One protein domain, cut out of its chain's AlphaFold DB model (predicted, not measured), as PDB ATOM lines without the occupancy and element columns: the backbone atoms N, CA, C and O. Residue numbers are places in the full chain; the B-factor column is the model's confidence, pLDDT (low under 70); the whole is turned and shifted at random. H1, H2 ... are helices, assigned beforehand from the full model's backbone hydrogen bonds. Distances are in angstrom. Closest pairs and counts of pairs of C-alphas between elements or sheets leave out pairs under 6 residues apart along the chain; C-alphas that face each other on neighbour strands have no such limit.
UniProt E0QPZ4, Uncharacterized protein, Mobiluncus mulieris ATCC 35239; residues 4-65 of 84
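This is residues 4 to 65 of the 84 residues of an uncharacterized protein of Mobiluncus mulieris ATCC 35239 (UniProt E0QPZ4). The model is a flat, loose L: H1 and H2 follow each other along one arm, residues 27 to 36 fold back from its far end to H3, which packs on H1, and H4 makes the other arm. H4 packs on residues 5 to 9 of H1 with its residues 49 to 53, while residues 57 to 65 stick out. The printed part has 62 residues, with four named helices in the order H1, H2, H3, H4 and no named strand; the class is all helix. It is loose, with a radius of gyration of the C-alphas of 13.5 A, and the C-alphas span 38 by 33 by 13 A.

H1, residues 4 to 16, and H2, residues 18 to 26, meet only through their link. H2 touches no helix. H3, residues 37 to 43, touches H1 at residues 9 to 13 of H1 alone; the closest C-alphas are those of Trp 10 and Ala 37, 5.3 A apart. Their lines are about perpendicular, at 86 degrees. H4, residues 48 to 64, touches H1, and the closest C-alphas are those of Val 8 and Arg 53, 6.2 A apart. H1 and H4 run the same way at a steep tilt of 60 degrees. H2 is apart from H3 and H4, and H3 is apart from H4. In H1, H2, H3 and H4 every O i to N i+4 pair is within hydrogen-bond range.

H1 begins at C-alpha 4, (5.894, -51.185, -18.689), and is 18.6 A long from first to last C-alpha. H2 measures 12.6 A and H3 9.8 A. H4, the longest, measures 24.7 A and ends at C-alpha 64, (9.112, -29.865, -11.614).

The two C-alphas farthest apart, those of Asp 29 and Ala 47, are 39.0 A apart. Residues 25 to 30, of which 25 and 26 belong to H2, stand free. The printed part has no cut. The links H1 to H2 and H3 to H4 are tight, and H2 to H3 is short. Mean pLDDT of the printed part is 92.5; residue 65 is under 70.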
ATOM      1  N   SER A   4       6.044 -52.613 -18.386       79.12
ATOM      2  CA  SER A   4       5.894 -51.185 -18.689       79.12
ATOM      3  C   SER A   4       4.449 -50.766 -18.980       79.12
ATOM      4  O   SER A   4       4.084 -49.623 -18.724       79.12
ATOM      5  N   LEU A   5       3.614 -51.676 -19.492       84.88
ATOM      6  CA  LEU A   5       2.213 -51.395 -19.801       84.88
ATOM      7  C   LEU A   5       1.385 -51.275 -18.519       84.88
ATOM      8  O   LEU A   5       0.642 -50.312 -18.335       84.88
ATOM      9  N   GLY A   6       1.578 -52.232 -17.609       89.50
ATOM     10  CA  GLY A   6       0.903 -52.250 -16.312       89.50
ATOM     11  C   GLY A   6       1.254 -51.037 -15.450       89.50
ATOM     12  O   GLY A   6       0.392 -50.510 -14.755       89.50
ATOM     13  N   GLU A   7       2.491 -50.540 -15.539       91.44
ATOM     14  CA  GLU A   7       2.925 -49.328 -14.833       91.44
ATOM     15  C   GLU A   7       2.172 -48.076 -15.309       91.44
ATOM     16  O   GLU A   7       1.745 -47.269 -14.482       91.44
ATOM     17  N   VAL A   8       1.946 -47.923 -16.620       92.69
ATOM     18  CA  VAL A   8       1.180 -46.790 -17.170       92.69
ATOM     19  C   VAL A   8      -0.293 -46.879 -16.770       92.69
ATOM     20  O   VAL A   8      -0.859 -45.887 -16.320       92.69
ATOM     21  N   ILE A   9      -0.899 -48.065 -16.865       94.38
ATOM     22  CA  ILE A   9      -2.290 -48.307 -16.449       94.38
ATOM     23  C   ILE A   9      -2.477 -47.974 -14.962       94.38
ATOM     24  O   ILE A   9      -3.405 -47.255 -14.588       94.38
ATOM     25  N   TRP A  10      -1.561 -48.443 -14.113       95.06
ATOM     26  CA  TRP A  10      -1.584 -48.149 -12.684       95.06
ATOM     27  C   TRP A  10      -1.422 -46.651 -12.396       95.06
ATOM     28  O   TRP A  10      -2.158 -46.103 -11.576       95.06
ATOM     29  N   LEU A  11      -0.509 -45.965 -13.096       94.62
ATOM     30  CA  LEU A  11      -0.334 -44.516 -12.962       94.62
ATOM     31  C   LEU A  11      -1.599 -43.747 -13.357       94.62
ATOM     32  O   LEU A  11      -1.974 -42.805 -12.662       94.62
ATOM     33  N   ILE A  12      -2.275 -44.153 -14.433       94.81
ATOM     34  CA  ILE A  12      -3.543 -43.543 -14.854       94.81
ATOM     35  C   ILE A  12      -4.596 -43.699 -13.753       94.81
ATOM     36  O   ILE A  12      -5.205 -42.703 -13.359       94.81
ATOM     37  N   ALA A  13      -4.768 -44.909 -13.209       96.31
ATOM     38  CA  ALA A  13      -5.705 -45.159 -12.113       96.31
ATOM     39  C   ALA A  13      -5.384 -44.287 -10.885       96.31
ATOM     40  O   ALA A  13      -6.259 -43.602 -10.352       96.31
ATOM     41  N   LEU A  14      -4.112 -44.234 -10.479       95.69
ATOM     42  CA  LEU A  14      -3.658 -43.425  -9.346       95.69
ATOM     43  C   LEU A  14      -3.964 -41.930  -9.531       95.69
ATOM     44  O   LEU A  14      -4.430 -41.276  -8.591       95.69
ATOM     45  N   LEU A  15      -3.681 -41.382 -10.717       94.88
ATOM     46  CA  LEU A  15      -3.886 -39.967 -11.027       94.88
ATOM     47  C   LEU A  15      -5.376 -39.621 -11.131       94.88
ATOM     48  O   LEU A  15      -5.812 -38.617 -10.566       94.88
ATOM     49  N   ALA A  16      -6.173 -40.465 -11.789       95.56
ATOM     50  CA  ALA A  16      -7.618 -40.274 -11.912       95.56
ATOM     51  C   ALA A  16      -8.318 -40.298 -10.541       95.56
ATOM     52  O   ALA A  16      -9.229 -39.507 -10.284       95.56
ATOM     53  N   ASN A  17      -7.838 -41.144  -9.625       98.06
ATOM     54  CA  ASN A  17      -8.414 -41.290  -8.294       98.06
ATOM     55  C   ASN A  17      -8.072 -40.146  -7.328       98.06
ATOM     56  O   ASN A  17      -8.622 -40.135  -6.233       98.06
ATOM     57  N   GLN A  18      -7.206 -39.181  -7.666       97.38
ATOM     58  CA  GLN A  18      -6.808 -38.127  -6.715       97.38
ATOM     59  C   GLN A  18      -8.010 -37.334  -6.178       97.38
ATOM     60  O   GLN A  18      -8.128 -37.111  -4.975       97.38
ATOM     61  N   SER A  19      -8.947 -36.955  -7.051       96.88
ATOM     62  CA  SER A  19     -10.152 -36.216  -6.643       96.88
ATOM     63  C   SER A  19     -11.088 -37.053  -5.762       96.88
ATOM     64  O   SER A  19     -11.622 -36.552  -4.773       96.88
ATOM     65  N   VAL A  20     -11.240 -38.341  -6.084       97.94
ATOM     66  CA  VAL A  20     -12.029 -39.307  -5.310       97.94
ATOM     67  C   VAL A  20     -11.411 -39.521  -3.933       97.94
ATOM     68  O   VAL A  20     -12.120 -39.466  -2.935       97.94
ATOM     69  N   GLN A  21     -10.091 -39.688  -3.855       97.75
ATOM     70  CA  GLN A  21      -9.372 -39.852  -2.593       97.75
ATOM     71  C   GLN A  21      -9.509 -38.616  -1.694       97.75
ATOM     72  O   GLN A  21      -9.770 -38.756  -0.501       97.75
ATOM     73  N   ILE A  22      -9.413 -37.405  -2.255       98.12
ATOM     74  CA  ILE A  22      -9.641 -36.153  -1.510       98.12
ATOM     75  C   ILE A  22     -11.088 -36.072  -0.995       98.12
ATOM     76  O   ILE A  22     -11.317 -35.707   0.162       98.12
ATOM     77  N   HIS A  23     -12.071 -36.437  -1.824       98.25
ATOM     78  CA  HIS A  23     -13.474 -36.507  -1.400       98.25
ATOM     79  C   HIS A  23     -13.649 -37.508  -0.253       98.25
ATOM     80  O   HIS A  23     -14.171 -37.149   0.797       98.25
ATOM     81  N   ASN A  24     -13.133 -38.726  -0.412       98.31
ATOM     82  CA  ASN A  24     -13.247 -39.806   0.568       98.31
ATOM     83  C   ASN A  24     -12.557 -39.478   1.900       98.31
ATOM     84  O   ASN A  24     -13.002 -39.942   2.948       98.31
ATOM     85  N   LEU A  25     -11.490 -38.671   1.871       97.88
ATOM     86  CA  LEU A  25     -10.814 -38.182   3.072       97.88
ATOM     87  C   LEU A  25     -11.670 -37.167   3.846       97.88
ATOM     88  O   LEU A  25     -11.612 -37.119   5.072       97.88
ATOM     89  N   THR A  26     -12.454 -36.355   3.135       97.88
ATOM     90  CA  THR A  26     -13.275 -35.277   3.714       97.88
ATOM     91  C   THR A  26     -14.720 -35.698   4.008       97.88
ATOM     92  O   THR A  26     -15.380 -35.044   4.811       97.88
ATOM     93  N   HIS A  27     -15.195 -36.800   3.414       98.19
ATOM     94  CA  HIS A  27     -16.555 -37.335   3.546       98.19
ATOM     95  C   HIS A  27     -16.516 -38.841   3.876       98.19
ATOM     96  O   HIS A  27     -16.821 -39.680   3.027       98.19
ATOM     97  N   PRO A  28     -16.120 -39.223   5.105       95.25
ATOM     98  CA  PRO A  28     -15.895 -40.624   5.465       95.25
ATOM     99  C   PRO A  28     -17.163 -41.493   5.425       95.25
ATOM    100  O   PRO A  28     -17.043 -42.699   5.203       95.25
ATOM    101  N   ASP A  29     -18.341 -40.885   5.596       98.12
ATOM    102  CA  ASP A  29     -19.650 -41.556   5.563       98.12
ATOM    103  C   ASP A  29     -20.283 -41.599   4.155       98.12
ATOM    104  O   ASP A  29     -21.268 -42.301   3.946       98.12
ATOM    105  N   ASP A  30     -19.711 -40.882   3.177       97.81
ATOM    106  CA  ASP A  30     -20.167 -40.822   1.776       97.81
ATOM    107  C   ASP A  30     -18.986 -41.065   0.827       97.81
ATOM    108  O   ASP A  30     -18.521 -40.183   0.092       97.81
ATOM    109  N   LYS A  31     -18.440 -42.281   0.896       97.88
ATOM    110  CA  LYS A  31     -17.306 -42.673   0.061       97.88
ATOM    111  C   LYS A  31     -17.744 -42.971  -1.363       97.88
ATOM    112  O   LYS A  31     -18.681 -43.726  -1.612       97.88
ATOM    113  N   ARG A  32     -16.965 -42.453  -2.302       97.94
ATOM    114  CA  ARG A  32     -17.069 -42.744  -3.727       97.94
ATOM    115  C   ARG A  32     -16.132 -43.895  -4.099       97.94
ATOM    116  O   ARG A  32     -15.031 -43.978  -3.545       97.94
ATOM    117  N   PRO A  33     -16.543 -44.771  -5.028       97.31
ATOM    118  CA  PRO A  33     -15.698 -45.859  -5.495       97.31
ATOM    119  C   PRO A  33     -14.495 -45.316  -6.273       97.31
ATOM    120  O   PRO A  33     -14.605 -44.339  -7.015       97.31
ATOM    121  N   GLU A  34     -13.356 -45.977  -6.106       97.31
ATOM    122  CA  GLU A  34     -12.135 -45.706  -6.860       97.31
ATOM    123  C   GLU A  34     -12.107 -46.519  -8.158       97.31
ATOM    124  O   GLU A  34     -12.650 -47.622  -8.240       97.31
ATOM    125  N   LEU A  35     -11.449 -45.974  -9.178       97.19
ATOM    126  CA  LEU A  35     -11.186 -46.671 -10.427       97.19
ATOM    127  C   LEU A  35     -10.047 -47.679 -10.219       97.19
ATOM    128  O   LEU A  35      -8.971 -47.302  -9.751       97.19
ATOM    129  N   THR A  36     -10.261 -48.950 -10.566       96.88
ATOM    130  CA  THR A  36      -9.222 -49.985 -10.447       96.88
ATOM    131  C   THR A  36      -8.344 -50.043 -11.694       96.88
ATOM    132  O   THR A  36      -8.765 -49.644 -12.783       96.88
ATOM    133  N   ALA A  37      -7.124 -50.568 -11.561       95.00
ATOM    134  CA  ALA A  37      -6.223 -50.738 -12.700       95.00
ATOM    135  C   ALA A  37      -6.804 -51.708 -13.743       95.00
ATOM    136  O   ALA A  37      -6.697 -51.456 -14.937       95.00
ATOM    137  N   GLU A  38      -7.495 -52.761 -13.303       95.50
ATOM    138  CA  GLU A  38      -8.166 -53.729 -14.177       95.50
ATOM    139  C   GLU A  38      -9.301 -53.071 -14.974       95.50
ATOM    140  O   GLU A  38      -9.497 -53.367 -16.153       95.50
ATOM    141  N   ALA A  39     -10.042 -52.145 -14.353       95.81
ATOM    142  CA  ALA A  39     -11.071 -51.377 -15.044       95.81
ATOM    143  C   ALA A  39     -10.452 -50.431 -16.084       95.81
ATOM    144  O   ALA A  39     -10.964 -50.337 -17.196       95.81
ATOM    145  N   VAL A  40      -9.337 -49.764 -15.757       95.31
ATOM    146  CA  VAL A  40      -8.601 -48.929 -16.721       95.31
ATOM    147  C   VAL A  40      -8.093 -49.766 -17.888       95.31
ATOM    148  O   VAL A  40      -8.262 -49.352 -19.029       95.31
ATOM    149  N   GLU A  41      -7.508 -50.932 -17.625       93.81
ATOM    150  CA  GLU A  41      -7.025 -51.839 -18.668       93.81
ATOM    151  C   GLU A  41      -8.147 -52.232 -19.634       93.81
ATOM    152  O   GLU A  41      -7.969 -52.154 -20.847       93.81
ATOM    153  N   LEU A  42      -9.322 -52.586 -19.108       95.12
ATOM    154  CA  LEU A  42     -10.475 -52.957 -19.928       95.12
ATOM    155  C   LEU A  42     -11.021 -51.783 -20.758       95.12
ATOM    156  O   LEU A  42     -11.532 -51.986 -21.858       95.12
ATOM    157  N   LEU A  43     -10.945 -50.564 -20.220       93.50
ATOM    158  CA  LEU A  43     -11.480 -49.349 -20.838       93.50
ATOM    159  C   LEU A  43     -10.469 -48.626 -21.743       93.50
ATOM    160  O   LEU A  43     -10.836 -47.637 -22.376       93.50
ATOM    161  N   THR A  44      -9.220 -49.094 -21.812       90.56
ATOM    162  CA  THR A  44      -8.137 -48.418 -22.536       90.56
ATOM    163  C   THR A  44      -7.641 -49.259 -23.701       90.56
ATOM    164  O   THR A  44      -7.294 -50.428 -23.547       90.56
ATOM    165  N   VAL A  45      -7.543 -48.650 -24.883       90.81
ATOM    166  CA  VAL A  45      -6.963 -49.323 -26.046       90.81
ATOM    167  C   VAL A  45      -5.439 -49.385 -25.877       90.81
ATOM    168  O   VAL A  45      -4.822 -48.356 -25.596       90.81
ATOM    169  N   PRO A  46      -4.785 -50.546 -26.095       85.00
ATOM    170  CA  PRO A  46      -3.338 -50.675 -25.903       85.00
ATOM    171  C   PRO A  46      -2.486 -49.672 -26.694       85.00
ATOM    172  O   PRO A  46      -1.402 -49.306 -26.247       85.00
ATOM    173  N   ALA A  47      -2.974 -49.222 -27.853       87.00
ATOM    174  CA  ALA A  47      -2.303 -48.220 -28.678       87.00
ATOM    175  C   ALA A  47      -2.206 -46.843 -27.989       87.00
ATOM    176  O   ALA A  47      -1.182 -46.179 -28.124       87.00
ATOM    177  N   ASP A  48      -3.206 -46.459 -27.189       89.00
ATOM    178  CA  ASP A  48      -3.272 -45.140 -26.536       89.00
ATOM    179  C   ASP A  48      -2.272 -45.015 -25.372       89.00
ATOM    180  O   ASP A  48      -1.889 -43.919 -24.959       89.00
ATOM    181  N   LEU A  49      -1.804 -46.145 -24.830       87.69
ATOM    182  CA  LEU A  49      -0.922 -46.168 -23.660       87.69
ATOM    183  C   LEU A  49       0.455 -45.550 -23.943       87.69
ATOM    184  O   LEU A  49       1.096 -45.037 -23.022       87.69
ATOM    185  N   ALA A  50       0.909 -45.558 -25.200       86.94
ATOM    186  CA  ALA A  50       2.134 -44.866 -25.594       86.94
ATOM    187  C   ALA A  50       1.993 -43.341 -25.451       86.94
ATOM    188  O   ALA A  50       2.867 -42.705 -24.855       86.94
ATOM    189  N   ASP A  51       0.869 -42.790 -25.912       90.38
ATOM    190  CA  ASP A  51       0.571 -41.358 -25.857       90.38
ATOM    191  C   ASP A  51       0.343 -40.901 -24.414       90.38
ATOM    192  O   ASP A  51       0.875 -39.875 -23.983       90.38
ATOM    193  N   TYR A  52      -0.369 -41.701 -23.612       91.50
ATOM    194  CA  TYR A  52      -0.542 -41.421 -22.186       91.50
ATOM    195  C   TYR A  52       0.785 -41.415 -21.432       91.50
ATOM    196  O   TYR A  52       1.019 -40.522 -20.617       91.50
ATOM    197  N   ARG A  53       1.691 -42.359 -21.725       90.81
ATOM    198  CA  ARG A  53       3.030 -42.372 -21.123       90.81
ATOM    199  C   ARG A  53       3.777 -41.074 -21.415       90.81
ATOM    200  O   ARG A  53       4.377 -40.495 -20.510       90.81
ATOM    201  N   GLU A  54       3.752 -40.629 -22.667       91.62
ATOM    202  CA  GLU A  54       4.427 -39.401 -23.071       91.62
ATOM    203  C   GLU A  54       3.807 -38.174 -22.393       91.62
ATOM    204  O   GLU A  54       4.527 -37.373 -21.792       91.62
ATOM    205  N   ALA A  55       2.480 -38.061 -22.404       93.38
ATOM    206  CA  ALA A  55       1.765 -36.957 -21.774       93.38
ATOM    207  C   ALA A  55       2.049 -36.867 -20.263       93.38
ATOM    208  O   ALA A  55       2.330 -35.780 -19.751       93.38
ATOM    209  N   ILE A  56       2.043 -38.003 -19.554       90.94
ATOM    210  CA  ILE A  56       2.369 -38.070 -18.122       90.94
ATOM    211  C   ILE A  56       3.810 -37.604 -17.877       90.94
ATOM    212  O   ILE A  56       4.047 -36.772 -16.999       90.94
ATOM    213  N   ALA A  57       4.774 -38.085 -18.666       90.12
ATOM    214  CA  ALA A  57       6.175 -37.689 -18.526       90.12
ATOM    215  C   ALA A  57       6.373 -36.180 -18.755       90.12
ATOM    216  O   ALA A  57       7.039 -35.511 -17.959       90.12
ATOM    217  N   GLN A  58       5.743 -35.622 -19.794       91.44
ATOM    218  CA  GLN A  58       5.786 -34.186 -20.071       91.44
ATOM    219  C   GLN A  58       5.149 -33.365 -18.941       91.44
ATOM    220  O   GLN A  58       5.691 -32.329 -18.548       91.44
ATOM    221  N   ALA A  59       4.015 -33.813 -18.395       88.75
ATOM    222  CA  ALA A  59       3.344 -33.143 -17.286       88.75
ATOM    223  C   ALA A  59       4.217 -33.125 -16.021       88.75
ATOM    224  O   ALA A  59       4.364 -32.075 -15.394       88.75
ATOM    225  N   LEU A  60       4.860 -34.250 -15.684       87.19
ATOM    226  CA  LEU A  60       5.807 -34.335 -14.568       87.19
ATOM    227  C   LEU A  60       6.993 -33.386 -14.768       87.19
ATOM    228  O   LEU A  60       7.334 -32.623 -13.864       87.19
ATOM    229  N   GLN A  61       7.585 -33.372 -15.964       87.62
ATOM    230  CA  GLN A  61       8.695 -32.472 -16.279       87.62
ATOM    231  C   GLN A  61       8.297 -31.003 -16.080       87.62
ATOM    232  O   GLN A  61       9.001 -30.266 -15.388       87.62
ATOM    233  N   ARG A  62       7.135 -30.590 -16.603       85.25
ATOM    234  CA  ARG A  62       6.604 -29.228 -16.430       85.25
ATOM    235  C   ARG A  62       6.314 -28.901 -14.965       85.25
ATOM    236  O   ARG A  62       6.659 -27.816 -14.517       85.25
ATOM    237  N   GLY A  63       5.736 -29.837 -14.210       78.75
ATOM    238  CA  GLY A  63       5.440 -29.659 -12.786       78.75
ATOM    239  C   GLY A  63       6.689 -29.486 -11.915       78.75
ATOM    240  O   GLY A  63       6.646 -28.781 -10.910       78.75
ATOM    241  N   THR A  64       7.824 -30.076 -12.308       78.00
ATOM    242  CA  THR A  64       9.112 -29.865 -11.614       78.00
ATOM    243  C   THR A  64       9.840 -28.584 -12.033       78.00
ATOM    244  O   THR A  64      10.665 -28.069 -11.272       78.00
ATOM    245  N   GLN A  65       9.518 -28.024 -13.203       67.50
ATOM    246  CA  GLN A  65      10.042 -26.742 -13.665       67.50
ATOM    247  C   GLN A  65       9.375 -25.596 -12.888       67.50
ATOM    248  O   GLN A  65       8.355 -25.039 -13.286       67.50
TER     249      GLN A  65